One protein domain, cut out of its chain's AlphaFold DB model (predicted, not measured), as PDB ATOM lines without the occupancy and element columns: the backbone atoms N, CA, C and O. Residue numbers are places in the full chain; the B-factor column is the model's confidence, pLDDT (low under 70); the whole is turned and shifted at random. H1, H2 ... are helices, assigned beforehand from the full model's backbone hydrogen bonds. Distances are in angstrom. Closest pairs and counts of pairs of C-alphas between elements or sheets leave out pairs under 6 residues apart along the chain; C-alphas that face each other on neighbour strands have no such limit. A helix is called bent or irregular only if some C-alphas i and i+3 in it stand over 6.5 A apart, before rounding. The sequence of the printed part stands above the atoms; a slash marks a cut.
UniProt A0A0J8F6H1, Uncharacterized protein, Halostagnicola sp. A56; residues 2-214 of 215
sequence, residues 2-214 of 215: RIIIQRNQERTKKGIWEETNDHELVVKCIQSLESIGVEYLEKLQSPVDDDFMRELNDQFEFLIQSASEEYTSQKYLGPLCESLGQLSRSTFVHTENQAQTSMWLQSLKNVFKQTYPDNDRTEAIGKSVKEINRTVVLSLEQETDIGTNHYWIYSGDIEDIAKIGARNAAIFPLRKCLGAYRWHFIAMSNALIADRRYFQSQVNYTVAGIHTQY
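This is residues 2 to 214 of the 215 residues of an uncharacterized protein of Halostagnicola sp. A56 (UniProt A0A0J8F6H1). Seven helices zigzag into a slab two layers thick, H2, H4, H6 and H8 side by side in one layer and H3, H5 and H7 in the other. The far half of H8 runs on as a long arm, of which residues 196 to 214 stick out alone, and H1 hangs free beyond the other end. The printed part has 213 residues, with eight named helices in the order H1 to H8 and no named strand; the class is all helix. The whole is loose, with a radius of gyration of the C-alphas of 21.3 A, and spans 89 by 43 by 26 A, the arm making much of the length.

H1, residues 2 to 12, touches no helix. H2, residues 19 to 43, and H3, residues 50 to 69, only just touch, with 3 pairs of C-alphas within 8 A, closest at Gly 37 and Met 53, 7.4 A. H4, residues 71 to 95, touches H2, the C-alphas of Glu 34 and Ser 83 being closest at 5.6 A; they run the same way at a shallow tilt of 11 degrees. H5, residues 98 to 115, touches H4, the closest C-alphas, those of Ser 88 and Thr 101, 5.0 A apart; they run opposite ways, a hairpin. H6, residues 124 to 141, touches H4, closest at C-alphas 78 and 124, 4.8 A. H7, residues 147 to 167, touches H5, closest at C-alphas 102 and 154, 6.8 A. H8, residues 171 to 213, touches H6 with residues 173 to 191 alone, closest at C-alphas 133 and 180, 5.9 A. H2 to H8 form a bundle, up and down, each helix running against the one before it. Every O i to N i+4 pair is within hydrogen-bond range in H1, H3, H5 and H6; the counts are 19 of 21 in H2, 16 of 21 in H4, 12 of 17 in H7 and 38 of 39 in H8.

H1 begins at C-alpha 2, (-22.421, 11.050, -0.620). H2 is 36.6 A long, H4 36.7 A and H7 30.9 A. H8, the longest, measures 63.7 A and ends at C-alpha 213, (-41.789, -43.633, -42.777). H4 and H7 are irregular, but only just: C-alphas 72 and 75 are 6.9 A apart, and C-alphas 149 and 152 are 6.7 A apart.

The two C-alphas farthest apart, those of Lys 14 and Tyr 214, are 89.6 A apart. The printed part has no cut, and no link is long. Mean pLDDT of the printed part is 80.6; 54 residues are under 70, among them residues 2 to 21 and 196 to 214.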
ATOM      1  N   ARG A   2     -22.648   9.596  -0.844       35.66
ATOM      2  CA  ARG A   2     -22.421  11.050  -0.620       35.66
ATOM      3  C   ARG A   2     -21.408  11.372   0.490       35.66
ATOM      4  O   ARG A   2     -20.584  12.259   0.320       35.66
ATOM      5  N   ILE A   3     -21.407  10.593   1.574       42.78
ATOM      6  CA  ILE A   3     -20.491  10.767   2.716       42.78
ATOM      7  C   ILE A   3     -19.024  10.482   2.348       42.78
ATOM      8  O   ILE A   3     -18.130  11.123   2.889       42.78
ATOM      9  N   ILE A   4     -18.753   9.546   1.433       50.25
ATOM     10  CA  ILE A   4     -17.377   9.185   1.039       50.25
ATOM     11  C   ILE A   4     -16.803  10.271   0.124       50.25
ATOM     12  O   ILE A   4     -15.685  10.728   0.332       50.25
ATOM     13  N   ILE A   5     -17.615  10.756  -0.816       50.47
ATOM     14  CA  ILE A   5     -17.236  11.830  -1.742       50.47
ATOM     15  C   ILE A   5     -17.068  13.161  -0.989       50.47
ATOM     16  O   ILE A   5     -16.069  13.850  -1.187       50.47
ATOM     17  N   GLN A   6     -17.960  13.485  -0.041       48.34
ATOM     18  CA  GLN A   6     -17.802  14.661   0.829       48.34
ATOM     19  C   GLN A   6     -16.571  14.564   1.740       48.34
ATOM     20  O   GLN A   6     -15.840  15.542   1.882       48.34
ATOM     21  N   ARG A   7     -16.292  13.389   2.323       43.50
ATOM     22  CA  ARG A   7     -15.076  13.185   3.130       43.50
ATOM     23  C   ARG A   7     -13.798  13.323   2.306       43.50
ATOM     24  O   ARG A   7     -12.793  13.780   2.845       43.50
ATOM     25  N   ASN A   8     -13.830  12.974   1.022       49.84
ATOM     26  CA  ASN A   8     -12.690  13.168   0.133       49.84
ATOM     27  C   ASN A   8     -12.471  14.647  -0.204       49.84
ATOM     28  O   ASN A   8     -11.338  15.099  -0.093       49.84
ATOM     29  N   GLN A   9     -13.525  15.435  -0.448       49.75
ATOM     30  CA  GLN A   9     -13.400  16.892  -0.632       49.75
ATOM     31  C   GLN A   9     -12.824  17.618   0.604       49.75
ATOM     32  O   GLN A   9     -12.110  18.616   0.475       49.75
ATOM     33  N   GLU A  10     -13.090  17.119   1.817       47.88
ATOM     34  CA  GLU A  10     -12.481  17.639   3.052       47.88
ATOM     35  C   GLU A  10     -11.014  17.213   3.237       47.88
ATOM     36  O   GLU A  10     -10.231  17.954   3.840       47.88
ATOM     37  N   ARG A  11     -10.615  16.049   2.707       45.66
ATOM     38  CA  ARG A  11      -9.225  15.563   2.742       45.66
ATOM     39  C   ARG A  11      -8.327  16.309   1.759       45.66
ATOM     40  O   ARG A  11      -7.206  16.649   2.135       45.66
ATOM     41  N   THR A  12      -8.829  16.684   0.581       49.66
ATOM     42  CA  THR A  12      -8.085  17.510  -0.389       49.66
ATOM     43  C   THR A  12      -7.741  18.891   0.180       49.66
ATOM     44  O   THR A  12      -6.661  19.416  -0.075       49.66
ATOM     45  N   LYS A  13      -8.596  19.454   1.051       50.41
ATOM     46  CA  LYS A  13      -8.303  20.699   1.792       50.41
ATOM     47  C   LYS A  13      -7.189  20.559   2.839       50.41
ATOM     48  O   LYS A  13      -6.669  21.575   3.292       50.41
ATOM     49  N   LYS A  14      -6.827  19.335   3.242       43.31
ATOM     50  CA  LYS A  14      -5.822  19.057   4.283       43.31
ATOM     51  C   LYS A  14      -4.447  18.633   3.756       43.31
ATOM     52  O   LYS A  14      -3.575  18.363   4.573       43.31
ATOM     53  N   GLY A  15      -4.214  18.643   2.442       36.75
ATOM     54  CA  GLY A  15      -2.859  18.558   1.882       36.75
ATOM     55  C   GLY A  15      -2.082  17.289   2.248       36.75
ATOM     56  O   GLY A  15      -0.885  17.370   2.513       36.75
ATOM     57  N   ILE A  16      -2.739  16.127   2.279       43.28
ATOM     58  CA  ILE A  16      -2.062  14.830   2.414       43.28
ATOM     59  C   ILE A  16      -2.226  14.090   1.088       43.28
ATOM     60  O   ILE A  16      -3.331  13.699   0.723       43.28
ATOM     61  N   TRP A  17      -1.119  13.967   0.358       44.78
ATOM     62  CA  TRP A  17      -1.025  13.281  -0.925       44.78
ATOM     63  C   TRP A  17      -0.831  11.775  -0.701       44.78
ATOM     64  O   TRP A  17       0.238  11.352  -0.271       44.78
ATOM     65  N   GLU A  18      -1.839  10.977  -1.052       42.00
ATOM     66  CA  GLU A  18      -1.706   9.548  -1.378       42.00
ATOM     67  C   GLU A  18      -2.422   9.272  -2.717       42.00
ATOM     68  O   GLU A  18      -3.371   8.495  -2.803       42.00
ATOM     69  N   GLU A  19      -1.984   9.930  -3.797       48.72
ATOM     70  CA  GLU A  19      -2.596   9.800  -5.136       48.72
ATOM     71  C   GLU A  19      -2.627   8.363  -5.693       48.72
ATOM     72  O   GLU A  19      -3.432   8.059  -6.580       48.72
ATOM     73  N   THR A  20      -1.763   7.475  -5.193       52.38
ATOM     74  CA  THR A  20      -1.721   6.051  -5.553       52.38
ATOM     75  C   THR A  20      -2.826   5.233  -4.892       52.38
ATOM     76  O   THR A  20      -3.368   4.334  -5.532       52.38
ATOM     77  N   ASN A  21      -3.207   5.554  -3.654       63.84
ATOM     78  CA  ASN A  21      -4.202   4.795  -2.895       63.84
ATOM     79  C   ASN A  21      -5.625   5.123  -3.381       63.84
ATOM     80  O   ASN A  21      -6.455   4.238  -3.584       63.84
ATOM     81  N   ASP A  22      -5.881   6.398  -3.686       72.25
ATOM     82  CA  ASP A  22      -7.196   6.858  -4.139       72.25
ATOM     83  C   ASP A  22      -7.577   6.305  -5.519       72.25
ATOM     84  O   ASP A  22      -8.738   5.954  -5.742       72.25
ATOM     85  N   HIS A  23      -6.615   6.167  -6.443       78.44
ATOM     86  CA  HIS A  23      -6.921   5.618  -7.765       78.44
ATOM     87  C   HIS A  23      -7.351   4.152  -7.689       78.44
ATOM     88  O   HIS A  23      -8.372   3.776  -8.263       78.44
ATOM     89  N   GLU A  24      -6.593   3.341  -6.953       84.56
ATOM     90  CA  GLU A  24      -6.888   1.922  -6.768       84.56
ATOM     91  C   GLU A  24      -8.230   1.719  -6.055       84.56
ATOM     92  O   GLU A  24      -9.014   0.853  -6.443       84.56
ATOM     93  N   LEU A  25      -8.538   2.550  -5.053       85.31
ATOM     94  CA  LEU A  25      -9.820   2.511  -4.351       85.31
ATOM     95  C   LEU A  25     -10.998   2.830  -5.276       85.31
ATOM     96  O   LEU A  25     -11.998   2.113  -5.251       85.31
ATOM     97  N   VAL A  26     -10.896   3.868  -6.112       86.62
ATOM     98  CA  VAL A  26     -11.964   4.218  -7.065       86.62
ATOM     99  C   VAL A  26     -12.159   3.109  -8.098       86.62
ATOM    100  O   VAL A  26     -13.298   2.727  -8.366       86.62
ATOM    101  N   VAL A  27     -11.075   2.534  -8.627       89.38
ATOM    102  CA  VAL A  27     -11.157   1.402  -9.564       89.38
ATOM    103  C   VAL A  27     -11.810   0.184  -8.905       89.38
ATOM    104  O   VAL A  27     -12.711  -0.406  -9.495       89.38
ATOM    105  N   LYS A  28     -11.452  -0.149  -7.658       90.50
ATOM    106  CA  LYS A  28     -12.112  -1.225  -6.897       90.50
ATOM    107  C   LYS A  28     -13.597  -0.953  -6.667       90.50
ATOM    108  O   LYS A  28     -14.395  -1.885  -6.728       90.50
ATOM    109  N   CYS A  29     -13.989   0.297  -6.420       90.69
ATOM    110  CA  CYS A  29     -15.400   0.672  -6.309       90.69
ATOM    111  C   CYS A  29     -16.149   0.445  -7.628       90.69
ATOM    112  O   CYS A  29     -17.225  -0.147  -7.607       90.69
ATOM    113  N   ILE A  30     -15.572   0.859  -8.762       94.38
ATOM    114  CA  ILE A  30     -16.144   0.628 -10.099       94.38
ATOM    115  C   ILE A  30     -16.320  -0.877 -10.350       94.38
ATOM    116  O   ILE A  30     -17.415  -1.323 -10.682       94.38
ATOM    117  N   GLN A  31     -15.275  -1.667 -10.091       94.38
ATOM    118  CA  GLN A  31     -15.305  -3.128 -10.233       94.38
ATOM    119  C   GLN A  31     -16.309  -3.794  -9.286       94.38
ATOM    120  O   GLN A  31     -16.937  -4.782  -9.648       94.38
ATOM    121  N   SER A  32     -16.498  -3.255  -8.079       94.56
ATOM    122  CA  SER A  32     -17.498  -3.773  -7.139       94.56
ATOM    123  C   SER A  32     -18.917  -3.532  -7.651       94.56
ATOM    124  O   SER A  32     -19.749  -4.429  -7.569       94.56
ATOM    125  N   LEU A  33     -19.198  -2.346  -8.203       94.62
ATOM    126  CA  LEU A  33     -20.495  -2.042  -8.817       94.62
ATOM    127  C   LEU A  33     -20.767  -2.937 -10.031       94.62
ATOM    128  O   LEU A  33     -21.868  -3.469 -10.155       94.62
ATOM    129  N   GLU A  34     -19.759  -3.143 -10.881       96.50
ATOM    130  CA  GLU A  34     -19.823  -4.101 -11.990       96.50
ATOM    131  C   GLU A  34     -20.151  -5.510 -11.484       96.50
ATOM    132  O   GLU A  34     -21.121  -6.104 -11.945       96.50
ATOM    133  N   SER A  35     -19.395  -6.016 -10.503       95.94
ATOM    134  CA  SER A  35     -19.583  -7.361  -9.945       95.94
ATOM    135  C   SER A  35     -20.989  -7.550  -9.389       95.94
ATOM    136  O   SER A  35     -21.621  -8.564  -9.663       95.94
ATOM    137  N   ILE A  36     -21.513  -6.564  -8.653       93.06
ATOM    138  CA  ILE A  36     -22.878  -6.616  -8.119       93.06
ATOM    139  C   ILE A  36     -23.894  -6.709  -9.265       93.06
ATOM    140  O   ILE A  36     -24.798  -7.538  -9.203       93.06
ATOM    141  N   GLY A  37     -23.754  -5.879 -10.305       92.56
ATOM    142  CA  GLY A  37     -24.660  -5.894 -11.454       92.56
ATOM    143  C   GLY A  37     -24.601  -7.205 -12.242       92.56
ATOM    144  O   GLY A  37     -25.640  -7.772 -12.565       92.56
ATOM    145  N   VAL A  38     -23.399  -7.724 -12.505       93.69
ATOM    146  CA  VAL A  38     -23.206  -9.003 -13.207       93.69
ATOM    147  C   VAL A  38     -23.775 -10.164 -12.393       93.69
ATOM    148  O   VAL A  38     -24.575 -10.930 -12.919       93.69
ATOM    149  N   GLU A  39     -23.455 -10.262 -11.101       92.00
ATOM    150  CA  GLU A  39     -23.994 -11.315 -10.232       92.00
ATOM    151  C   GLU A  39     -25.520 -11.251 -10.105       92.00
ATOM    152  O   GLU A  39     -26.181 -12.284  -9.986       92.00
ATOM    153  N   TYR A  40     -26.085 -10.042 -10.087       89.56
ATOM    154  CA  TYR A  40     -27.529  -9.841 -10.062       89.56
ATOM    155  C   TYR A  40     -28.188 -10.398 -11.333       89.56
ATOM    156  O   TYR A  40     -29.162 -11.146 -11.240       89.56
ATOM    157  N   LEU A  41     -27.612 -10.101 -12.502       90.12
ATOM    158  CA  LEU A  41     -28.071 -10.600 -13.802       90.12
ATOM    159  C   LEU A  41     -27.918 -12.119 -13.942       90.12
ATOM    160  O   LEU A  41     -28.809 -12.772 -14.473       90.12
ATOM    161  N   GLU A  42     -26.827 -12.698 -13.437       88.62
ATOM    162  CA  GLU A  42     -26.597 -14.149 -13.466       88.62
ATOM    163  C   GLU A  42     -27.603 -14.926 -12.605       88.62
ATOM    164  O   GLU A  42     -28.001 -16.039 -12.954       88.62
ATOM    165  N   LYS A  43     -28.010 -14.358 -11.462       85.19
ATOM    166  CA  LYS A  43     -28.909 -15.020 -10.501       85.19
ATOM    167  C   LYS A  43     -30.387 -14.915 -10.882       85.19
ATOM    168  O   LYS A  43     -31.187 -15.701 -10.372       85.19
ATOM    169  N   LEU A  44     -30.767 -13.973 -11.746       72.38
ATOM    170  CA  LEU A  44     -32.159 -13.761 -12.144       72.38
ATOM    171  C   LEU A  44     -32.453 -14.337 -13.528       72.38
ATOM    172  O   LEU A  44     -32.098 -13.765 -14.551       72.38
ATOM    173  N   GLN A  45     -33.212 -15.433 -13.563       58.97
ATOM    174  CA  GLN A  45     -33.841 -15.943 -14.783       58.97
ATOM    175  C   GLN A  45     -35.175 -15.226 -15.050       58.97
ATOM    176  O   GLN A  45     -36.212 -15.868 -15.007       58.97
ATOM    177  N   SER A  46     -35.145 -13.918 -15.328       60.62
ATOM    178  CA  SER A  46     -36.289 -13.099 -15.791       60.62
ATOM    179  C   SER A  46     -37.560 -13.049 -14.891       60.62
ATOM    180  O   SER A  46     -38.019 -14.061 -14.366       60.62
ATOM    181  N   PRO A  47     -38.224 -11.885 -14.732       55.66
ATOM    182  CA  PRO A  47     -37.848 -10.564 -15.219       55.66
ATOM    183  C   PRO A  47     -36.870  -9.875 -14.260       55.66
ATOM    184  O   PRO A  47     -36.975  -9.980 -13.039       55.66
ATOM    185  N   VAL A  48     -35.901  -9.175 -14.844       64.06
ATOM    186  CA  VAL A  48     -34.956  -8.315 -14.126       64.06
ATOM    187  C   VAL A  48     -35.695  -7.097 -13.585       64.06
ATOM    188  O   VAL A  48     -36.517  -6.525 -14.295       64.06
ATOM    189  N   ASP A  49     -35.409  -6.704 -12.343       70.00
ATOM    190  CA  ASP A  49     -35.950  -5.468 -11.778       70.00
ATOM    191  C   ASP A  49     -35.360  -4.260 -12.519       70.00
ATOM    192  O   ASP A  49     -34.158  -3.974 -12.431       70.00
ATOM    193  N   ASP A  50     -36.212  -3.565 -13.273       76.56
ATOM    194  CA  ASP A  50     -35.844  -2.366 -14.025       76.56
ATOM    195  C   ASP A  50     -35.339  -1.246 -13.101       76.56
ATOM    196  O   ASP A  50     -34.490  -0.453 -13.520       76.56
ATOM    197  N   ASP A  51     -35.815  -1.183 -11.851       87.56
ATOM    198  CA  ASP A  51     -35.470  -0.100 -10.929       87.56
ATOM    199  C   ASP A  51     -34.048  -0.259 -10.384       87.56
ATOM    200  O   ASP A  51     -33.283   0.708 -10.366       87.56
ATOM    201  N   PHE A  52     -33.645  -1.481 -10.013       89.69
ATOM    202  CA  PHE A  52     -32.276  -1.743  -9.559       89.69
ATOM    203  C   PHE A  52     -31.248  -1.447 -10.657       89.69
ATOM    204  O   PHE A  52     -30.243  -0.775 -10.409       89.69
ATOM    205  N   MET A  53     -31.498  -1.926 -11.879       90.44
ATOM    206  CA  MET A  53     -30.581  -1.721 -13.002       90.44
ATOM    207  C   MET A  53     -30.471  -0.246 -13.391       90.44
ATOM    208  O   MET A  53     -29.379   0.215 -13.733       90.44
ATOM    209  N   ARG A  54     -31.574   0.507 -13.302       91.62
ATOM    210  CA  ARG A  54     -31.574   1.954 -13.529       91.62
ATOM    211  C   ARG A  54     -30.796   2.697 -12.448       91.62
ATOM    212  O   ARG A  54     -29.934   3.493 -12.790       91.62
ATOM    213  N   GLU A  55     -31.025   2.389 -11.173       93.81
ATOM    214  CA  GLU A  55     -30.275   3.001 -10.068       93.81
ATOM    215  C   GLU A  55     -28.773   2.707 -10.193       93.81
ATOM    216  O   GLU A  55     -27.941   3.592  -9.992       93.81
ATOM    217  N   LEU A  56     -28.399   1.482 -10.580       94.69
ATOM    218  CA  LEU A  56     -27.004   1.142 -10.847       94.69
ATOM    219  C   LEU A  56     -26.437   1.979 -12.001       94.69
ATOM    220  O   LEU A  56     -25.328   2.502 -11.883       94.69
ATOM    221  N   ASN A  57     -27.185   2.137 -13.096       95.62
ATOM    222  CA  ASN A  57     -26.784   2.989 -14.214       95.62
ATOM    223  C   ASN A  57     -26.616   4.455 -13.791       95.62
ATOM    224  O   ASN A  57     -25.605   5.060 -14.143       95.62
ATOM    225  N   ASP A  58     -27.506   4.980 -12.950       95.44
ATOM    226  CA  ASP A  58     -27.407   6.335 -12.398       95.44
ATOM    227  C   ASP A  58     -26.114   6.529 -11.585       95.44
ATOM    228  O   ASP A  58     -25.478   7.586 -11.664       95.44
ATOM    229  N   GLN A  59     -25.658   5.504 -10.850       95.31
ATOM    230  CA  GLN A  59     -24.357   5.558 -10.171       95.31
ATOM    231  C   GLN A  59     -23.192   5.640 -11.170       95.31
ATOM    232  O   GLN A  59     -22.243   6.395 -10.941       95.31
ATOM    233  N   PHE A  60     -23.251   4.908 -12.286       95.50
ATOM    234  CA  PHE A  60     -22.243   5.020 -13.343       95.50
ATOM    235  C   PHE A  60     -22.282   6.392 -14.023       95.50
ATOM    236  O   PHE A  60     -21.227   7.006 -14.162       95.50
ATOM    237  N   GLU A  61     -23.455   6.920 -14.380       95.06
ATOM    238  CA  GLU A  61     -23.591   8.266 -14.963       95.06
ATOM    239  C   GLU A  61     -23.037   9.347 -14.030       95.06
ATOM    240  O   GLU A  61     -22.310  10.243 -14.467       95.06
ATOM    241  N   PHE A  62     -23.287   9.228 -12.724       92.38
ATOM    242  CA  PHE A  62     -22.701  10.119 -11.728       92.38
ATOM    243  C   PHE A  62     -21.161  10.051 -11.715       92.38
ATOM    244  O   PHE A  62     -20.490  11.089 -11.652       92.38
ATOM    245  N   LEU A  63     -20.583   8.846 -11.783       91.56
ATOM    246  CA  LEU A  63     -19.129   8.656 -11.827       91.56
ATOM    247  C   LEU A  63     -18.519   9.189 -13.126       91.56
ATOM    248  O   LEU A  63     -17.454   9.800 -13.080       91.56
ATOM    249  N   ILE A  64     -19.194   8.992 -14.261       92.06
ATOM    250  CA  ILE A  64     -18.795   9.521 -15.569       92.06
ATOM    251  C   ILE A  64     -18.744  11.047 -15.513       92.06
ATOM    252  O   ILE A  64     -17.704  11.629 -15.814       92.06
ATOM    253  N   GLN A  65     -19.819  11.690 -15.046       90.69
ATOM    254  CA  GLN A  65     -19.878  13.144 -14.907       90.69
ATOM    255  C   GLN A  65     -18.749  13.665 -14.008       90.69
ATOM    256  O   GLN A  65     -18.001  14.558 -14.401       90.69
ATOM    257  N   SER A  66     -18.573  13.052 -12.834       88.31
ATOM    258  CA  SER A  66     -17.536  13.446 -11.873       88.31
ATOM    259  C   SER A  66     -16.121  13.287 -12.447       88.31
ATOM    260  O   SER A  66     -15.265  14.150 -12.264       88.31
ATOM    261  N   ALA A  67     -15.857  12.188 -13.160       87.81
ATOM    262  CA  ALA A  67     -14.555  11.926 -13.765       87.81
ATOM    263  C   ALA A  67     -14.257  12.840 -14.965       87.81
ATOM    264  O   ALA A  67     -13.088  13.101 -15.249       87.81
ATOM    265  N   SER A  68     -15.288  13.330 -15.652       85.31
ATOM    266  CA  SER A  68     -15.151  14.242 -16.791       85.31
ATOM    267  C   SER A  68     -14.920  15.700 -16.384       85.31
ATOM    268  O   SER A  68     -14.257  16.430 -17.122       85.31
ATOM    269  N   GLU A  69     -15.431  16.131 -15.226       84.19
ATOM    270  CA  GLU A  69     -15.277  17.507 -14.724       84.19
ATOM    271  C   GLU A  69     -13.854  17.814 -14.232       84.19
ATOM    272  O   GLU A  69     -13.351  18.925 -14.421       84.19
ATOM    273  N   GLU A  70     -13.178  16.837 -13.623       79.12
ATOM    274  CA  GLU A  70     -11.849  17.021 -13.035       79.12
ATOM    275  C   GLU A  70     -10.748  16.359 -13.868       79.12
ATOM    276  O   GLU A  70     -10.701  15.139 -14.028       79.12
ATOM    277  N   TYR A  71      -9.774  17.157 -14.315       74.12
ATOM    278  CA  TYR A  71      -8.641  16.690 -15.122       74.12
ATOM    279  C   TYR A  71      -7.894  15.485 -14.508       74.12
ATOM    280  O   TYR A  71      -7.556  14.530 -15.205       74.12
ATOM    281  N   THR A  72      -7.664  15.487 -13.192       78.31
ATOM    282  CA  THR A  72      -6.978  14.401 -12.464       78.31
ATOM    283  C   THR A  72      -7.802  13.116 -12.354       78.31
ATOM    284  O   THR A  72      -7.243  12.045 -12.101       78.31
ATOM    285  N   SER A  73      -9.115  13.213 -12.557       82.38
ATOM    286  CA  SER A  73     -10.086  12.128 -12.399       82.38
ATOM    287  C   SER A  73     -10.428  11.445 -13.729       82.38
ATOM    288  O   SER A  73     -10.924  10.321 -13.739       82.38
ATOM    289  N   GLN A  74     -10.042  12.023 -14.871       85.44
ATOM    290  CA  GLN A  74     -10.283  11.428 -16.194       85.44
ATOM    291  C   GLN A  74      -9.679  10.023 -16.349       85.44
ATOM    292  O   GLN A  74     -10.188   9.209 -17.123       85.44
ATOM    293  N   LYS A  75      -8.630   9.690 -15.574       85.94
ATOM    294  CA  LYS A  75      -8.011   8.349 -15.510       85.94
ATOM    295  C   LYS A  75      -8.996   7.223 -15.159       85.94
ATOM    296  O   LYS A  75      -8.704   6.065 -15.440       85.94
ATOM    297  N   TYR A  76     -10.158   7.547 -14.588       88.19
ATOM    298  CA  TYR A  76     -11.214   6.587 -14.248       88.19
ATOM    299  C   TYR A  76     -12.159   6.261 -15.414       88.19
ATOM    300  O   TYR A  76     -12.840   5.240 -15.372       88.19
ATOM    301  N   LEU A  77     -12.175   7.072 -16.479       91.00
ATOM    302  CA  LEU A  77     -13.088   6.891 -17.615       91.00
ATOM    303  C   LEU A  77     -12.808   5.601 -18.396       91.00
ATOM    304  O   LEU A  77     -13.735   4.956 -18.876       91.00
ATOM    305  N   GLY A  78     -11.544   5.176 -18.471       91.62
ATOM    306  CA  GLY A  78     -11.169   3.903 -19.086       91.62
ATOM    307  C   GLY A  78     -11.767   2.686 -18.360       91.62
ATOM    308  O   GLY A  78     -12.458   1.901 -19.008       91.62
ATOM    309  N   PRO A  79     -11.531   2.528 -17.043       92.88
ATOM    310  CA  PRO A  79     -12.201   1.515 -16.223       92.88
ATOM    311  C   PRO A  79     -13.734   1.577 -16.294       92.88
ATOM    312  O   PRO A  79     -14.373   0.541 -16.441       92.88
ATOM    313  N   LEU A  80     -14.330   2.778 -16.276       94.88
ATOM    314  CA  LEU A  80     -15.782   2.935 -16.437       94.88
ATOM    315  C   LEU A  80     -16.274   2.366 -17.776       94.88
ATOM    316  O   LEU A  80     -17.276   1.656 -17.794       94.88
ATOM    317  N   CYS A  81     -15.568   2.614 -18.888       95.94
ATOM    318  CA  CYS A  81     -15.922   2.010 -20.177       95.94
ATOM    319  C   CYS A  81     -15.906   0.478 -20.129       95.94
ATOM    320  O   CYS A  81     -16.801  -0.157 -20.678       95.94
ATOM    321  N   GLU A  82     -14.894  -0.121 -19.503       96.12
ATOM    322  CA  GLU A  82     -14.772  -1.580 -19.418       96.12
ATOM    323  C   GLU A  82     -15.936  -2.187 -18.627       96.12
ATOM    324  O   GLU A  82     -16.583  -3.115 -19.120       96.12
ATOM    325  N   SER A  83     -16.275  -1.595 -17.481       97.12
ATOM    326  CA  SER A  83     -17.390  -2.047 -16.647       97.12
ATOM    327  C   SER A  83     -18.753  -1.871 -17.309       97.12
ATOM    328  O   SER A  83     -19.563  -2.796 -17.305       97.12
ATOM    329  N   LEU A  84     -18.999  -0.729 -17.955       97.50
ATOM    330  CA  LEU A  84     -20.224  -0.512 -18.734       97.50
ATOM    331  C   LEU A  84     -20.341  -1.509 -19.895       97.50
ATOM    332  O   LEU A  84     -21.421  -2.033 -20.164       97.50
ATOM    333  N   GLY A  85     -19.224  -1.804 -20.568       97.06
ATOM    334  CA  GLY A  85     -19.159  -2.818 -21.619       97.06
ATOM    335  C   GLY A  85     -19.499  -4.214 -21.105       97.06
ATOM    336  O   GLY A  85     -20.237  -4.950 -21.761       97.06
ATOM    337  N   GLN A  86     -18.991  -4.576 -19.925       97.12
ATOM    338  CA  GLN A  86     -19.303  -5.852 -19.290       97.12
ATOM    339  C   GLN A  86     -20.781  -5.946 -18.901       97.12
ATOM    340  O   GLN A  86     -21.433  -6.916 -19.275       97.12
ATOM    341  N   LEU A  87     -21.336  -4.916 -18.257       96.12
ATOM    342  CA  LEU A  87     -22.754  -4.866 -17.887       96.12
ATOM    343  C   LEU A  87     -23.678  -4.932 -19.108       96.12
ATOM    344  O   LEU A  87     -24.669  -5.658 -19.082       96.12
ATOM    345  N   SER A  88     -23.328  -4.240 -20.196       95.19
ATOM    346  CA  SER A  88     -24.052  -4.302 -21.471       95.19
ATOM    347  C   SER A  88     -24.135  -5.735 -22.005       95.19
ATOM    348  O   SER A  88     -25.228  -6.232 -22.279       95.19
ATOM    349  N   ARG A  89     -22.997  -6.433 -22.096       93.69
ATOM    350  CA  ARG A  89     -22.956  -7.820 -22.585       93.69
ATOM    351  C   ARG A  89     -23.643  -8.797 -21.641       93.69
ATOM    352  O   ARG A  89     -24.393  -9.640 -22.114       93.69
ATOM    353  N   SER A  90     -23.417  -8.686 -20.333       92.50
ATOM    354  CA  SER A  90     -24.078  -9.541 -19.343       92.50
ATOM    355  C   SER A  90     -25.594  -9.350 -19.376       92.50
ATOM    356  O   SER A  90     -26.333 -10.329 -19.359       92.50
ATOM    357  N   THR A  91     -26.072  -8.110 -19.515       90.88
ATOM    358  CA  THR A  91     -27.508  -7.824 -19.654       90.88
ATOM    359  C   THR A  91     -28.059  -8.509 -20.900       90.88
ATOM    360  O   THR A  91     -29.062  -9.217 -20.819       90.88
ATOM    361  N   PHE A  92     -27.374  -8.366 -22.036       89.44
ATOM    362  CA  PHE A  92     -27.777  -9.010 -23.282       89.44
ATOM    363  C   PHE A  92     -27.841 -10.540 -23.156       89.44
ATOM    364  O   PHE A  92     -28.853 -11.135 -23.507       89.44
ATOM    365  N   VAL A  93     -26.802 -11.168 -22.592       88.69
ATOM    366  CA  VAL A  93     -26.692 -12.633 -22.464       88.69
ATOM    367  C   VAL A  93     -27.736 -13.222 -21.522       88.69
ATOM    368  O   VAL A  93     -28.281 -14.279 -21.819       88.69
ATOM    369  N   HIS A  94     -27.989 -12.580 -20.382       87.75
ATOM    370  CA  HIS A  94     -28.814 -13.177 -19.329       87.75
ATOM    371  C   HIS A  94     -30.297 -12.813 -19.420       87.75
ATOM    372  O   HIS A  94     -31.125 -13.500 -18.827       87.75
ATOM    373  N   THR A  95     -30.643 -11.739 -20.133       82.19
ATOM    374  CA  THR A  95     -32.001 -11.174 -20.074       82.19
ATOM    375  C   THR A  95     -32.636 -10.949 -21.436       82.19
ATOM    376  O   THR A  95     -33.853 -10.793 -21.501       82.19
ATOM    377  N   GLU A  96     -31.828 -10.849 -22.500       77.19
ATOM    378  CA  GLU A  96     -32.246 -10.387 -23.832       77.19
ATOM    379  C   GLU A  96     -32.986  -9.024 -23.820       77.19
ATOM    380  O   GLU A  96     -33.602  -8.619 -24.809       77.19
ATOM    381  N   ASN A  97     -32.907  -8.264 -22.717       84.94
ATOM    382  CA  ASN A  97     -33.588  -6.986 -22.563       84.94
ATOM    383  C   ASN A  97     -32.856  -5.900 -23.361       84.94
ATOM    384  O   ASN A  97     -31.825  -5.352 -22.948       84.94
ATOM    385  N   GLN A  98     -33.421  -5.572 -24.521       86.25
ATOM    386  CA  GLN A  98     -32.859  -4.589 -25.443       86.25
ATOM    387  C   GLN A  98     -32.792  -3.182 -24.849       86.25
ATOM    388  O   GLN A  98     -31.825  -2.459 -25.091       86.25
ATOM    389  N   ALA A  99     -33.805  -2.783 -24.077       88.44
ATOM    390  CA  ALA A  99     -33.877  -1.443 -23.509       88.44
ATOM    391  C   ALA A  99     -32.765  -1.238 -22.473       88.44
ATOM    392  O   ALA A  99     -32.025  -0.256 -22.546       88.44
ATOM    393  N   GLN A 100     -32.581  -2.208 -21.574       89.69
ATOM    394  CA  GLN A 100     -31.497  -2.177 -20.592       89.69
ATOM    395  C   GLN A 100     -30.119  -2.298 -21.257       89.69
ATOM    396  O   GLN A 100     -29.200  -1.568 -20.903       89.69
ATOM    397  N   THR A 101     -29.967  -3.156 -22.272       92.06
ATOM    398  CA  THR A 101     -28.701  -3.258 -23.023       92.06
ATOM    399  C   THR A 101     -28.344  -1.918 -23.675       92.06
ATOM    400  O   THR A 101     -27.205  -1.459 -23.560       92.06
ATOM    401  N   SER A 102     -29.324  -1.258 -24.300       91.94
ATOM    402  CA  SER A 102     -29.155   0.046 -24.955       91.94
ATOM    403  C   SER A 102     -28.849   1.169 -23.963       91.94
ATOM    404  O   SER A 102     -28.092   2.077 -24.292       91.94
ATOM    405  N   MET A 103     -29.377   1.103 -22.737       94.31
ATOM    406  CA  MET A 103     -29.043   2.047 -21.665       94.31
ATOM    407  C   MET A 103     -27.533   2.048 -21.381       94.31
ATOM    408  O   MET A 103     -26.908   3.107 -21.382       94.31
ATOM    409  N   TRP A 104     -26.913   0.871 -21.252       96.50
ATOM    410  CA  TRP A 104     -25.464   0.758 -21.046       96.50
ATOM    411  C   TRP A 104     -24.644   1.268 -22.242       96.50
ATOM    412  O   TRP A 104     -23.622   1.936 -22.066       96.50
ATOM    413  N   LEU A 105     -25.094   0.989 -23.471       96.44
ATOM    414  CA  LEU A 105     -24.448   1.500 -24.687       96.44
ATOM    415  C   LEU A 105     -24.556   3.026 -24.793       96.44
ATOM    416  O   LEU A 105     -23.598   3.697 -25.188       96.44
ATOM    417  N   GLN A 106     -25.681   3.592 -24.359       95.81
ATOM    418  CA  GLN A 106     -25.880   5.030 -24.282       95.81
ATOM    419  C   GLN A 106     -24.932   5.675 -23.260       95.81
ATOM    420  O   GLN A 106     -24.354   6.719 -23.570       95.81
ATOM    421  N   SER A 107     -24.684   5.040 -22.109       96.88
ATOM    422  CA  SER A 107     -23.655   5.473 -21.151       96.88
ATOM    423  C   SER A 107     -22.251   5.459 -21.764       96.88
ATOM    424  O   SER A 107     -21.508   6.433 -21.650       96.88
ATOM    425  N   LEU A 108     -21.887   4.410 -22.512       96.94
ATOM    426  CA  LEU A 108     -20.613   4.365 -23.252       96.94
ATOM    427  C   LEU A 108     -20.502   5.499 -24.281       96.94
ATOM    428  O   LEU A 108     -19.448   6.131 -24.409       96.94
ATOM    429  N   LYS A 109     -21.596   5.798 -24.990       95.12
ATOM    430  CA  LYS A 109     -21.679   6.933 -25.915       95.12
ATOM    431  C   LYS A 109     -21.558   8.273 -25.183       95.12
ATOM    432  O   LYS A 109     -20.962   9.203 -25.728       95.12
ATOM    433  N   ASN A 110     -22.077   8.388 -23.962       93.12
ATOM    434  CA  ASN A 110     -21.899   9.576 -23.126       93.12
ATOM    435  C   ASN A 110     -20.427   9.756 -22.740       93.12
ATOM    436  O   ASN A 110     -19.904  10.857 -22.915       93.12
ATOM    437  N   VAL A 111     -19.724   8.685 -22.343       93.38
ATOM    438  CA  VAL A 111     -18.270   8.749 -22.094       93.38
ATOM    439  C   VAL A 111     -17.524   9.244 -23.334       93.38
ATOM    440  O   VAL A 111     -16.705  10.157 -23.228       93.38
ATOM    441  N   PHE A 112     -17.837   8.716 -24.524       93.12
ATOM    442  CA  PHE A 112     -17.255   9.212 -25.778       93.12
ATOM    443  C   PHE A 112     -17.490  10.721 -25.964       93.12
ATOM    444  O   PHE A 112     -16.554  11.469 -26.240       93.12
ATOM    445  N   LYS A 113     -18.732  11.188 -25.789       90.44
ATOM    446  CA  LYS A 113     -19.088  12.603 -25.976       90.44
ATOM    447  C   LYS A 113     -18.396  13.533 -24.980       90.44
ATOM    448  O   LYS A 113     -18.062  14.646 -25.360       90.44
ATOM    449  N   GLN A 114     -18.207  13.099 -23.736       87.50
ATOM    450  CA  GLN A 114     -17.574  13.913 -22.693       87.50
ATOM    451  C   GLN A 114     -16.040  13.937 -22.798       87.50
ATOM    452  O   GLN A 114     -15.395  14.892 -22.363       87.50
ATOM    453  N   THR A 115     -15.447  12.893 -23.384       84.94
ATOM    454  CA  THR A 115     -13.990  12.789 -23.582       84.94
ATOM    455  C   THR A 115     -13.515  13.448 -24.872       84.94
ATOM    456  O   THR A 115     -12.392  13.944 -24.953       84.94
ATOM    457  N   TYR A 116     -14.360  13.489 -25.893       80.69
ATOM    458  CA  TYR A 116     -14.053  14.136 -27.160       80.69
ATOM    459  C   TYR A 116     -14.302  15.663 -27.116       80.69
ATOM    460  O   TYR A 116     -15.304  16.081 -26.539       80.69
ATOM    461  N   PRO A 117     -13.486  16.511 -27.787       72.06
ATOM    462  CA  PRO A 117     -12.203  16.221 -28.444       72.06
ATOM    463  C   PRO A 117     -10.971  16.335 -27.533       72.06
ATOM    464  O   PRO A 117      -9.935  15.757 -27.856       72.06
ATOM    465  N   ASP A 118     -11.071  17.056 -26.418       66.94
ATOM    466  CA  ASP A 118      -9.895  17.586 -25.710       66.94
ATOM    467  C   ASP A 118      -9.496  16.792 -24.449       66.94
ATOM    468  O   ASP A 118      -8.459  17.066 -23.838       66.94
ATOM    469  N   ASN A 119     -10.289  15.782 -24.078       63.03
ATOM    470  CA  ASN A 119     -10.194  15.056 -22.807       63.03
ATOM    471  C   ASN A 119      -9.799  13.571 -22.958       63.03
ATOM    472  O   ASN A 119      -9.726  12.847 -21.966       63.03
ATOM    473  N   ASP A 120      -9.501  13.081 -24.166       64.50
ATOM    474  CA  ASP A 120      -9.106  11.678 -24.383       64.50
ATOM    475  C   ASP A 120      -7.614  11.439 -24.122       64.50
ATOM    476  O   ASP A 120      -6.822  11.160 -25.021       64.50
ATOM    477  N   ARG A 121      -7.209  11.556 -22.855       60.88
ATOM    478  CA  ARG A 121      -5.854  11.185 -22.399       60.88
ATOM    479  C   ARG A 121      -5.781   9.751 -21.863       60.88
ATOM    480  O   ARG A 121      -4.736   9.332 -21.374       60.88
ATOM    481  N   THR A 122      -6.891   9.015 -21.922       66.50
ATOM    482  CA  THR A 122      -7.123   7.774 -21.159       66.50
ATOM    483  C   THR A 122      -7.616   6.612 -22.023       66.50
ATOM    484  O   THR A 122      -8.063   5.590 -21.503       66.50
ATOM    485  N   GLU A 123      -7.522   6.769 -23.348       83.50
ATOM    486  CA  GLU A 123      -8.054   5.855 -24.366       83.50
ATOM    487  C   GLU A 123      -9.566   5.595 -24.245       83.50
ATOM    488  O   GLU A 123     -10.081   4.664 -24.866       83.50
ATOM    489  N   ALA A 124     -10.299   6.398 -23.470       89.31
ATOM    490  CA  ALA A 124     -11.723   6.220 -23.209       89.31
ATOM    491  C   ALA A 124     -12.562   6.318 -24.494       89.31
ATOM    492  O   ALA A 124     -13.521   5.560 -24.665       89.31
ATOM    493  N   ILE A 125     -12.156   7.145 -25.465       89.94
ATOM    494  CA  ILE A 125     -12.765   7.142 -26.809       89.94
ATOM    495  C   ILE A 125     -12.567   5.788 -27.493       89.94
ATOM    496  O   ILE A 125     -13.490   5.220 -28.075       89.94
ATOM    497  N   GLY A 126     -11.346   5.258 -27.456       91.69
ATOM    498  CA  GLY A 126     -11.035   3.974 -28.075       91.69
ATOM    499  C   GLY A 126     -11.773   2.820 -27.398       91.69
ATOM    500  O   GLY A 126     -12.274   1.930 -28.088       91.69
ATOM    501  N   LYS A 127     -11.843   2.845 -26.063       94.75
ATOM    502  CA  LYS A 127     -12.503   1.830 -25.241       94.75
ATOM    503  C   LYS A 127     -14.018   1.865 -25.409       94.75
ATOM    504  O   LYS A 127     -14.587   0.813 -25.658       94.75
ATOM    505  N   SER A 128     -14.657   3.035 -25.392       95.31
ATOM    506  CA  SER A 128     -16.104   3.150 -25.638       95.31
ATOM    507  C   SER A 128     -16.513   2.529 -26.977       95.31
ATOM    508  O   SER A 128     -17.357   1.637 -26.998       95.31
ATOM    509  N   VAL A 129     -15.849   2.889 -28.084       96.00
ATOM    510  CA  VAL A 129     -16.135   2.292 -29.407       96.00
ATOM    511  C   VAL A 129     -15.895   0.780 -29.413       96.00
ATOM    512  O   VAL A 129     -16.682   0.026 -29.983       96.00
ATOM    513  N   LYS A 130     -14.810   0.324 -28.776       96.56
ATOM    514  CA  LYS A 130     -14.463  -1.100 -28.688       96.56
ATOM    515  C   LYS A 130     -15.513  -1.898 -27.913       96.56
ATOM    516  O   LYS A 130     -15.887  -2.978 -28.364       96.56
ATOM    517  N   GLU A 131     -15.966  -1.395 -26.770       97.56
ATOM    518  CA  GLU A 131     -16.948  -2.079 -25.930       97.56
ATOM    519  C   GLU A 131     -18.339  -2.086 -26.574       97.56
ATOM    520  O   GLU A 131     -18.974  -3.138 -26.585       97.56
ATOM    521  N   ILE A 132     -18.754  -0.993 -27.231       97.12
ATOM    522  CA  ILE A 132     -19.986  -0.979 -28.041       97.12
ATOM    523  C   ILE A 132     -19.902  -2.041 -29.146       97.12
ATOM    524  O   ILE A 132     -20.793  -2.877 -29.277       97.12
ATOM    525  N   ASN A 133     -18.800  -2.071 -29.904       97.00
ATOM    526  CA  ASN A 133     -18.582  -3.065 -30.961       97.00
ATOM    527  C   ASN A 133     -18.649  -4.504 -30.429       97.00
ATOM    528  O   ASN A 133     -19.206  -5.372 -31.090       97.00
ATOM    529  N   ARG A 134     -18.105  -4.774 -29.236       96.19
ATOM    530  CA  ARG A 134     -18.183  -6.107 -28.616       96.19
ATOM    531  C   ARG A 134     -19.627  -6.532 -28.350       96.19
ATOM    532  O   ARG A 134     -19.953  -7.677 -28.636       96.19
ATOM    533  N   THR A 135     -20.485  -5.638 -27.858       94.25
ATOM    534  CA  THR A 135     -21.912  -5.943 -27.661       94.25
ATOM    535  C   THR A 135     -22.640  -6.143 -28.992       94.25
ATOM    536  O   THR A 135     -23.402  -7.095 -29.132       94.25
ATOM    537  N   VAL A 136     -22.382  -5.299 -29.998       93.50
ATOM    538  CA  VAL A 136     -23.006  -5.451 -31.326       93.50
ATOM    539  C   VAL A 136     -22.629  -6.794 -31.957       93.50
ATOM    540  O   VAL A 136     -23.491  -7.505 -32.466       93.50
ATOM    541  N   VAL A 137     -21.354  -7.175 -31.896       92.94
ATOM    542  CA  VAL A 137     -20.870  -8.461 -32.424       92.94
ATOM    543  C   VAL A 137     -21.469  -9.630 -31.654       92.94
ATOM    544  O   VAL A 137     -21.923 -10.582 -32.276       92.94
ATOM    545  N   LEU A 138     -21.553  -9.533 -30.326       90.94
ATOM    546  CA  LEU A 138     -22.207 -10.547 -29.504       90.94
ATOM    547  C   LEU A 138     -23.664 -10.774 -29.930       90.94
ATOM    548  O   LEU A 138     -24.108 -11.917 -29.985       90.94
ATOM    549  N   SER A 139     -24.386  -9.708 -30.295       87.38
ATOM    550  CA  SER A 139     -25.751  -9.840 -30.815       87.38
ATOM    551  C   SER A 139     -25.829 -10.573 -32.155       87.38
ATOM    552  O   SER A 139     -26.837 -11.204 -32.426       87.38
ATOM    553  N   LEU A 140     -24.769 -10.548 -32.970       86.38
ATOM    554  CA  LEU A 140     -24.697 -11.288 -34.234       86.38
ATOM    555  C   LEU A 140     -24.283 -12.753 -34.060       86.38
ATOM    556  O   LEU A 140     -24.582 -13.569 -34.926       86.38
ATOM    557  N   GLU A 141     -23.539 -13.069 -33.000       81.38
ATOM    558  CA  GLU A 141     -22.939 -14.391 -32.781       81.38
ATOM    559  C   GLU A 141     -23.813 -15.331 -31.938       81.38
ATOM    560  O   GLU A 141     -23.539 -16.530 -31.895       81.38
ATOM    561  N   GLN A 142     -24.856 -14.829 -31.270       76.19
ATOM    562  CA  GLN A 142     -25.790 -15.694 -30.549       76.19
ATOM    563  C   GLN A 142     -26.644 -16.531 -31.515       76.19
ATOM    564  O   GLN A 142     -27.308 -15.995 -32.399       76.19
ATOM    565  N   GLU A 143     -26.660 -17.850 -31.291       57.94
ATOM    566  CA  GLU A 143     -27.471 -18.846 -32.011       57.94
ATOM    567  C   GLU A 143     -28.962 -18.775 -31.615       57.94
ATOM    568  O   GLU A 143     -29.546 -19.750 -31.141       57.94
ATOM    569  N   THR A 144     -29.594 -17.611 -31.757       53.88
ATOM    570  CA  THR A 144     -31.036 -17.430 -31.530       53.88
ATOM    571  C   THR A 144     -31.700 -16.820 -32.766       53.88
ATOM    572  O   THR A 144     -31.041 -16.151 -33.561       53.88
ATOM    573  N   ASP A 145     -33.026 -16.973 -32.910       51.41
ATOM    574  CA  ASP A 145     -33.853 -16.376 -33.990       51.41
ATOM    575  C   ASP A 145     -33.804 -14.826 -34.043       51.41
ATOM    576  O   ASP A 145     -34.527 -14.171 -34.799       51.41
ATOM    577  N   ILE A 146     -32.981 -14.207 -33.196       53.94
ATOM    578  CA  ILE A 146     -33.019 -12.793 -32.852       53.94
ATOM    579  C   ILE A 146     -31.723 -12.056 -33.219       53.94
ATOM    580  O   ILE A 146     -31.706 -10.823 -33.219       53.94
ATOM    581  N   GLY A 147     -30.653 -12.764 -33.600       63.66
ATOM    582  CA  GLY A 147     -29.328 -12.154 -33.734       63.66
ATOM    583  C   GLY A 147     -29.260 -10.997 -34.743       63.66
ATOM    584  O   GLY A 147     -28.868  -9.872 -34.419       63.66
ATOM    585  N   THR A 148     -29.770 -11.202 -35.963       68.12
ATOM    586  CA  THR A 148     -29.856 -10.129 -36.973       68.12
ATOM    587  C   THR A 148     -30.888  -9.052 -36.638       68.12
ATOM    588  O   THR A 148     -30.760  -7.917 -37.102       68.12
ATOM    589  N   ASN A 149     -31.907  -9.382 -35.840       70.94
ATOM    590  CA  ASN A 149     -32.967  -8.443 -35.466       70.94
ATOM    591  C   ASN A 149     -32.453  -7.397 -34.467       70.94
ATOM    592  O   ASN A 149     -32.846  -6.234 -34.531       70.94
ATOM    593  N   HIS A 150     -31.529  -7.788 -33.588       79.00
ATOM    594  CA  HIS A 150     -30.928  -6.901 -32.591       79.00
ATOM    595  C   HIS A 150     -29.755  -6.074 -33.121       79.00
ATOM    596  O   HIS A 150     -29.508  -4.977 -32.619       79.00
ATOM    597  N   TYR A 151     -29.065  -6.555 -34.158       86.31
ATOM    598  CA  TYR A 151     -27.904  -5.873 -34.732       86.31
ATOM    599  C   TYR A 151     -28.166  -4.394 -35.037       86.31
ATOM    600  O   TYR A 151     -27.392  -3.523 -34.635       86.31
ATOM    601  N   TRP A 152     -29.271  -4.094 -35.727       83.31
ATOM    602  CA  TRP A 152     -29.581  -2.731 -36.161       83.31
ATOM    603  C   TRP A 152     -29.776  -1.776 -34.987       83.31
ATOM    604  O   TRP A 152     -29.302  -0.644 -35.051       83.31
ATOM    605  N   ILE A 153     -30.394  -2.263 -33.908       86.88
ATOM    606  CA  ILE A 153     -30.672  -1.494 -32.692       86.88
ATOM    607  C   ILE A 153     -29.359  -0.999 -32.082       86.88
ATOM    608  O   ILE A 153     -29.186   0.200 -31.882       86.88
ATOM    609  N   TYR A 154     -28.401  -1.902 -31.865       90.38
ATOM    610  CA  TYR A 154     -27.139  -1.559 -31.205       90.38
ATOM    611  C   TYR A 154     -26.120  -0.904 -32.146       90.38
ATOM    612  O   TYR A 154     -25.291  -0.100 -31.721       90.38
ATOM    613  N   SER A 155     -26.164  -1.213 -33.447       91.25
ATOM    614  CA  SER A 155     -25.241  -0.625 -34.427       91.25
ATOM    615  C   SER A 155     -25.385   0.900 -34.551       91.25
ATOM    616  O   SER A 155     -24.404   1.579 -34.883       91.25
ATOM    617  N   GLY A 156     -26.569   1.438 -34.225       92.25
ATOM    618  CA  GLY A 156     -26.858   2.871 -34.234       92.25
ATOM    619  C   GLY A 156     -25.937   3.687 -33.323       92.25
ATOM    620  O   GLY A 156     -25.584   4.814 -33.665       92.25
ATOM    621  N   ASP A 157     -25.444   3.114 -32.221       94.62
ATOM    622  CA  ASP A 157     -24.523   3.819 -31.322       94.62
ATOM    623  C   ASP A 157     -23.158   4.088 -31.965       94.62
ATOM    624  O   ASP A 157     -22.607   5.185 -31.824       94.62
ATOM    625  N   ILE A 158     -22.622   3.131 -32.733       95.50
ATOM    626  CA  ILE A 158     -21.379   3.348 -33.493       95.50
ATOM    627  C   ILE A 158     -21.615   4.351 -34.624       95.50
ATOM    628  O   ILE A 158     -20.740   5.174 -34.902       95.50
ATOM    629  N   GLU A 159     -22.793   4.316 -35.250       95.44
ATOM    630  CA  GLU A 159     -23.171   5.255 -36.311       95.44
ATOM    631  C   GLU A 159     -23.246   6.690 -35.815       95.44
ATOM    632  O   GLU A 159     -22.684   7.595 -36.439       95.44
ATOM    633  N   ASP A 160     -23.860   6.905 -34.661       94.75
ATOM    634  CA  ASP A 160     -23.916   8.211 -34.025       94.75
ATOM    635  C   ASP A 160     -22.519   8.732 -33.678       94.75
ATOM    636  O   ASP A 160     -22.199   9.889 -33.970       94.75
ATOM    637  N   ILE A 161     -21.658   7.881 -33.110       94.56
ATOM    638  CA  ILE A 161     -20.265   8.239 -32.813       94.56
ATOM    639  C   ILE A 161     -19.516   8.612 -34.101       94.56
ATOM    640  O   ILE A 161     -18.836   9.641 -34.147       94.56
ATOM    641  N   ALA A 162     -19.678   7.833 -35.174       94.56
ATOM    642  CA  ALA A 162     -19.055   8.114 -36.464       94.56
ATOM    643  C   ALA A 162     -19.547   9.443 -37.061       94.56
ATOM    644  O   ALA A 162     -18.737  10.225 -37.561       94.56
ATOM    645  N   LYS A 163     -20.847   9.750 -36.957       94.75
ATOM    646  CA  LYS A 163     -21.422  11.039 -37.379       94.75
ATOM    647  C   LYS A 163     -20.831  12.206 -36.593       94.75
ATOM    648  O   LYS A 163     -20.498  13.227 -37.194       94.75
ATOM    649  N   ILE A 164     -20.675  12.068 -35.273       91.81
ATOM    650  CA  ILE A 164     -20.030  13.088 -34.431       91.81
ATOM    651  C   ILE A 164     -18.576  13.283 -34.867       91.81
ATOM    652  O   ILE A 164     -18.152  14.418 -35.087       91.81
ATOM    653  N   GLY A 165     -17.828  12.194 -35.059       89.56
ATOM    654  CA  GLY A 165     -16.448  12.254 -35.534       89.56
ATOM    655  C   GLY A 165     -16.325  12.922 -36.906       89.56
ATOM    656  O   GLY A 165     -15.465  13.776 -37.099       89.56
ATOM    657  N   ALA A 166     -17.217  12.598 -37.846       91.06
ATOM    658  CA  ALA A 166     -17.224  13.160 -39.196       91.06
ATOM    659  C   ALA A 166     -17.500  14.666 -39.195       91.06
ATOM    660  O   ALA A 166     -16.765  15.423 -39.827       91.06
ATOM    661  N   ARG A 167     -18.519  15.109 -38.443       91.25
ATOM    662  CA  ARG A 167     -18.880  16.532 -38.318       91.25
ATOM    663  C   ARG A 167     -17.727  17.392 -37.808       91.25
ATOM    664  O   ARG A 167     -17.631  18.550 -38.192       91.25
ATOM    665  N   ASN A 168     -16.856  16.818 -36.983       87.62
ATOM    666  CA  ASN A 168     -15.736  17.519 -36.364       87.62
ATOM    667  C   ASN A 168     -14.370  17.150 -36.979       87.62
ATOM    668  O   ASN A 168     -13.335  17.410 -36.372       87.62
ATOM    669  N   ALA A 169     -14.346  16.519 -38.161       86.44
ATOM    670  CA  ALA A 169     -13.121  16.083 -38.849       86.44
ATOM    671  C   ALA A 169     -12.160  15.232 -37.976       86.44
ATOM    672  O   ALA A 169     -10.938  15.260 -38.135       86.44
ATOM    673  N   ALA A 170     -12.712  14.434 -37.058       86.44
ATOM    674  CA  ALA A 170     -11.973  13.662 -36.068       86.44
ATOM    675  C   ALA A 170     -11.436  12.340 -36.640       86.44
ATOM    676  O   ALA A 170     -12.069  11.287 -36.537       86.44
ATOM    677  N   ILE A 171     -10.238  12.366 -37.230       87.31
ATOM    678  CA  ILE A 171      -9.687  11.199 -37.940       87.31
ATOM    679  C   ILE A 171      -9.519   9.953 -37.052       87.31
ATOM    680  O   ILE A 171      -9.717   8.832 -37.522       87.31
ATOM    681  N   PHE A 172      -9.161  10.118 -35.776       87.06
ATOM    682  CA  PHE A 172      -8.894   8.993 -34.877       87.06
ATOM    683  C   PHE A 172     -10.169   8.218 -34.490       87.06
ATOM    684  O   PHE A 172     -10.210   7.016 -34.777       87.06
ATOM    685  N   PRO A 173     -11.232   8.855 -33.950       88.50
ATOM    686  CA  PRO A 173     -12.521   8.191 -33.742       88.50
ATOM    687  C   PRO A 173     -13.066   7.533 -35.015       88.50
ATOM    688  O   PRO A 173     -13.486   6.379 -34.984       88.50
ATOM    689  N   LEU A 174     -12.972   8.217 -36.163       92.44
ATOM    690  CA  LEU A 174     -13.437   7.680 -37.445       92.44
ATOM    691  C   LEU A 174     -12.713   6.388 -37.843       92.44
ATOM    692  O   LEU A 174     -13.347   5.445 -38.315       92.44
ATOM    693  N   ARG A 175     -11.396   6.304 -37.621       92.44
ATOM    694  CA  ARG A 175     -10.627   5.072 -37.862       92.44
ATOM    695  C   ARG A 175     -11.065   3.933 -36.941       92.44
ATOM    696  O   ARG A 175     -11.113   2.791 -37.395       92.44
ATOM    697  N   LYS A 176     -11.396   4.224 -35.678       93.69
ATOM    698  CA  LYS A 176     -11.918   3.224 -34.730       93.69
ATOM    699  C   LYS A 176     -13.290   2.710 -35.170       93.69
ATOM    700  O   LYS A 176     -13.457   1.497 -35.269       93.69
ATOM    701  N   CYS A 177     -14.213   3.603 -35.533       95.69
ATOM    702  CA  CYS A 177     -15.523   3.230 -36.075       95.69
ATOM    703  C   CYS A 177     -15.397   2.409 -37.364       95.69
ATOM    704  O   CYS A 177     -16.054   1.385 -37.504       95.69
ATOM    705  N   LEU A 178     -14.510   2.792 -38.288       95.88
ATOM    706  CA  LEU A 178     -14.261   2.013 -39.505       95.88
ATOM    707  C   LEU A 178     -13.759   0.597 -39.189       95.88
ATOM    708  O   LEU A 178     -14.172  -0.362 -39.838       95.88
ATOM    709  N   GLY A 179     -12.870   0.461 -38.202       96.12
ATOM    710  CA  GLY A 179     -12.424  -0.843 -37.709       96.12
ATOM    711  C   GLY A 179     -13.584  -1.686 -37.180       96.12
ATOM    712  O   GLY A 179     -13.706  -2.847 -37.565       96.12
ATOM    713  N   ALA A 180     -14.462  -1.082 -36.374       96.06
ATOM    714  CA  ALA A 180     -15.663  -1.730 -35.856       96.06
ATOM    715  C   ALA A 180     -16.597  -2.196 -36.985       96.06
ATOM    716  O   ALA A 180     -16.922  -3.374 -37.073       96.06
ATOM    717  N   TYR A 181     -16.924  -1.322 -37.943       96.06
ATOM    718  CA  TYR A 181     -17.778  -1.680 -39.081       96.06
ATOM    719  C   TYR A 181     -17.222  -2.812 -39.943       96.06
ATOM    720  O   TYR A 181     -17.977  -3.669 -40.401       96.06
ATOM    721  N   ARG A 182     -15.903  -2.844 -40.163       95.94
ATOM    722  CA  ARG A 182     -15.264  -3.961 -40.874       95.94
ATOM    723  C   ARG A 182     -15.459  -5.274 -40.126       95.94
ATOM    724  O   ARG A 182     -15.716  -6.294 -40.756       95.94
ATOM    725  N   TRP A 183     -15.350  -5.244 -38.801       95.38
ATOM    726  CA  TRP A 183     -15.556  -6.429 -37.984       95.38
ATOM    727  C   TRP A 183     -17.026  -6.855 -37.939       95.38
ATOM    728  O   TRP A 183     -17.315  -8.031 -38.129       95.38
ATOM    729  N   HIS A 184     -17.956  -5.905 -37.815       93.06
ATOM    730  CA  HIS A 184     -19.394  -6.166 -37.931       93.06
ATOM    731  C   HIS A 184     -19.743  -6.852 -39.256       93.06
ATOM    732  O   HIS A 184     -20.494  -7.819 -39.268       93.06
ATOM    733  N   PHE A 185     -19.171  -6.389 -40.373       91.69
ATOM    734  CA  PHE A 185     -19.392  -7.001 -41.683       91.69
ATOM    735  C   PHE A 185     -18.934  -8.466 -41.729       91.69
ATOM    736  O   PHE A 185     -19.642  -9.320 -42.268       91.69
ATOM    737  N   ILE A 186     -17.767  -8.764 -41.149       92.00
ATOM    738  CA  ILE A 186     -17.244 -10.132 -41.054       92.00
ATOM    739  C   ILE A 186     -18.170 -10.993 -40.185       92.00
ATOM    740  O   ILE A 186     -18.574 -12.070 -40.622       92.00
ATOM    741  N   ALA A 187     -18.548 -10.506 -39.000       89.94
ATOM    742  CA  ALA A 187     -19.436 -11.215 -38.077       89.94
ATOM    743  C   ALA A 187     -20.807 -11.504 -38.713       89.94
ATOM    744  O   ALA A 187     -21.252 -12.647 -38.723       89.94
ATOM    745  N   MET A 188     -21.421 -10.504 -39.351       88.31
ATOM    746  CA  MET A 188     -22.700 -10.644 -40.056       88.31
ATOM    747  C   MET A 188     -22.613 -11.658 -41.203       88.31
ATOM    748  O   MET A 188     -23.496 -12.494 -41.374       88.31
ATOM    749  N   SER A 189     -21.528 -11.625 -41.985       88.06
ATOM    750  CA  SER A 189     -21.314 -12.592 -43.069       88.06
ATOM    751  C   SER A 189     -21.203 -14.021 -42.533       88.06
ATOM    752  O   SER A 189     -21.773 -14.943 -43.115       88.06
ATOM    753  N   ASN A 190     -20.496 -14.205 -41.415       86.19
ATOM    754  CA  ASN A 190     -20.361 -15.506 -40.768       86.19
ATOM    755  C   ASN A 190     -21.700 -16.012 -40.216       86.19
ATOM    756  O   ASN A 190     -22.031 -17.174 -40.453       86.19
ATOM    757  N   ALA A 191     -22.481 -15.144 -39.565       82.25
ATOM    758  CA  ALA A 191     -23.812 -15.471 -39.055       82.25
ATOM    759  C   ALA A 191     -24.748 -15.942 -40.183       82.25
ATOM    760  O   ALA A 191     -25.296 -17.038 -40.123       82.25
ATOM    761  N   LEU A 192     -24.816 -15.202 -41.297       82.06
ATOM    762  CA  LEU A 192     -25.636 -15.581 -42.460       82.06
ATOM    763  C   LEU A 192     -25.213 -16.918 -43.095       82.06
ATOM    764  O   LEU A 192     -26.048 -17.678 -43.594       82.06
ATOM    765  N   ILE A 193     -23.911 -17.219 -43.112       82.12
ATOM    766  CA  ILE A 193     -23.406 -18.513 -43.592       82.12
ATOM    767  C   ILE A 193     -23.827 -19.639 -42.641       82.12
ATOM    768  O   ILE A 193     -24.195 -20.716 -43.120       82.12
ATOM    769  N   ALA A 194     -23.760 -19.412 -41.327       77.06
ATOM    770  CA  ALA A 194     -24.171 -20.379 -40.314       77.06
ATOM    771  C   ALA A 194     -25.672 -20.689 -40.419       77.06
ATOM    772  O   ALA A 194     -26.029 -21.860 -40.574       77.06
ATOM    773  N   ASP A 195     -26.522 -19.663 -40.500       72.19
ATOM    774  CA  ASP A 195     -27.968 -19.814 -40.704       72.19
ATOM    775  C   ASP A 195     -28.277 -20.635 -41.955       72.19
ATOM    776  O   ASP A 195     -29.033 -21.608 -41.919       72.19
ATOM    777  N   ARG A 196     -27.634 -20.320 -43.086       59.88
ATOM    778  CA  ARG A 196     -27.840 -21.070 -44.333       59.88
ATOM    779  C   ARG A 196     -27.485 -22.553 -44.190       59.88
ATOM    780  O   ARG A 196     -28.163 -23.396 -44.780       59.88
ATOM    781  N   ARG A 197     -26.432 -22.886 -43.433       57.16
ATOM    782  CA  ARG A 197     -26.062 -24.284 -43.148       57.16
ATOM    783  C   ARG A 197     -27.099 -24.964 -42.257       57.16
ATOM    784  O   ARG A 197     -27.414 -26.126 -42.510       57.16
ATOM    785  N   TYR A 198     -27.646 -24.253 -41.272       58.84
ATOM    786  CA  TYR A 198     -28.718 -24.751 -40.410       58.84
ATOM    787  C   TYR A 198     -29.995 -25.064 -41.209       58.84
ATOM    788  O   TYR A 198     -30.540 -26.162 -41.108       58.84
ATOM    789  N   PHE A 199     -30.415 -24.174 -42.113       58.88
ATOM    790  CA  PHE A 199     -31.561 -24.440 -42.992       58.88
ATOM    791  C   PHE A 199     -31.332 -25.645 -43.916       58.88
ATOM    792  O   PHE A 199     -32.218 -26.484 -44.081       58.88
ATOM    793  N   GLN A 200     -30.141 -25.778 -44.508       53.69
ATOM    794  CA  GLN A 200     -29.823 -26.928 -45.361       53.69
ATOM    795  C   GLN A 200     -29.820 -28.254 -44.589       53.69
ATOM    796  O   GLN A 200     -30.298 -29.264 -45.111       53.69
ATOM    797  N   SER A 201     -29.305 -28.273 -43.357       55.81
ATOM    798  CA  SER A 201     -29.300 -29.485 -42.536       55.81
ATOM    799  C   SER A 201     -30.720 -29.890 -42.134       55.81
ATOM    800  O   SER A 201     -31.069 -31.057 -42.308       55.81
ATOM    801  N   GLN A 202     -31.573 -28.951 -41.707       56.59
ATOM    802  CA  GLN A 202     -32.973 -29.239 -41.371       56.59
ATOM    803  C   GLN A 202     -33.767 -29.806 -42.554       56.59
ATOM    804  O   GLN A 202     -34.503 -30.784 -42.389       56.59
ATOM    805  N   VAL A 203     -33.593 -29.254 -43.760       59.56
ATOM    806  CA  VAL A 203     -34.236 -29.790 -44.972       59.56
ATOM    807  C   VAL A 203     -33.788 -31.231 -45.224       59.56
ATOM    808  O   VAL A 203     -34.625 -32.103 -45.453       59.56
ATOM    809  N   ASN A 204     -32.490 -31.516 -45.105       53.16
ATOM    810  CA  ASN A 204     -31.959 -32.865 -45.308       53.16
ATOM    811  C   ASN A 204     -32.468 -33.868 -44.256       53.16
ATOM    812  O   ASN A 204     -32.818 -34.991 -44.616       53.16
ATOM    813  N   TYR A 205     -32.567 -33.471 -42.981       54.12
ATOM    814  CA  TYR A 205     -33.162 -34.306 -41.929       54.12
ATOM    815  C   TYR A 205     -34.650 -34.574 -42.173       54.12
ATOM    816  O   TYR A 205     -35.106 -35.702 -41.998       54.12
ATOM    817  N   THR A 206     -35.398 -33.569 -42.630       58.81
ATOM    818  CA  THR A 206     -36.831 -33.709 -42.931       58.81
ATOM    819  C   THR A 206     -37.055 -34.666 -44.105       58.81
ATOM    820  O   THR A 206     -37.880 -35.571 -44.017       58.81
ATOM    821  N   VAL A 207     -36.266 -34.545 -45.178       56.22
ATOM    822  CA  VAL A 207     -36.326 -35.458 -46.335       56.22
ATOM    823  C   VAL A 207     -35.918 -36.887 -45.945       56.22
ATOM    824  O   VAL A 207     -36.564 -37.848 -46.363       56.22
ATOM    825  N   ALA A 208     -34.892 -37.048 -45.104       57.00
ATOM    826  CA  ALA A 208     -34.475 -38.359 -44.607       57.00
ATOM    827  C   ALA A 208     -35.535 -39.016 -43.701       57.00
ATOM    828  O   ALA A 208     -35.778 -40.213 -43.833       57.00
ATOM    829  N   GLY A 209     -36.194 -38.240 -42.831       53.12
ATOM    830  CA  GLY A 209     -37.272 -38.705 -41.950       53.12
ATOM    831  C   GLY A 209     -38.556 -39.095 -42.692       53.12
ATOM    832  O   GLY A 209     -39.225 -40.050 -42.302       53.12
ATOM    833  N   ILE A 210     -38.871 -38.417 -43.800       54.66
ATOM    834  CA  ILE A 210     -39.964 -38.821 -44.698       54.66
ATOM    835  C   ILE A 210     -39.624 -40.162 -45.367       54.66
ATOM    836  O   ILE A 210     -40.473 -41.044 -45.446       54.66
ATOM    837  N   HIS A 211     -38.377 -40.379 -45.791       49.53
ATOM    838  CA  HIS A 211     -37.979 -41.637 -46.433       49.53
ATOM    839  C   HIS A 211     -37.971 -42.867 -45.509       49.53
ATOM    840  O   HIS A 211     -38.098 -43.987 -46.009       49.53
ATOM    841  N   THR A 212     -37.852 -42.702 -44.191       51.22
ATOM    842  CA  THR A 212     -37.945 -43.810 -43.222       51.22
ATOM    843  C   THR A 212     -39.373 -44.175 -42.819       51.22
ATOM    844  O   THR A 212     -39.568 -45.286 -42.341       51.22
ATOM    845  N   GLN A 213     -40.373 -43.312 -43.039       45.25
ATOM    846  CA  GLN A 213     -41.789 -43.633 -42.777       45.25
ATOM    847  C   GLN A 213     -42.490 -44.381 -43.928       45.25
ATOM    848  O   GLN A 213     -43.609 -44.855 -43.752       45.25
ATOM    849  N   TYR A 214     -41.841 -44.513 -45.090       46.09
ATOM    850  CA  TYR A 214     -42.363 -45.218 -46.273       46.09
ATOM    851  C   TYR A 214     -41.598 -46.517 -46.602       46.09
ATOM    852  O   TYR A 214     -41.498 -46.905 -47.768       46.09
TER     853      TYR A 214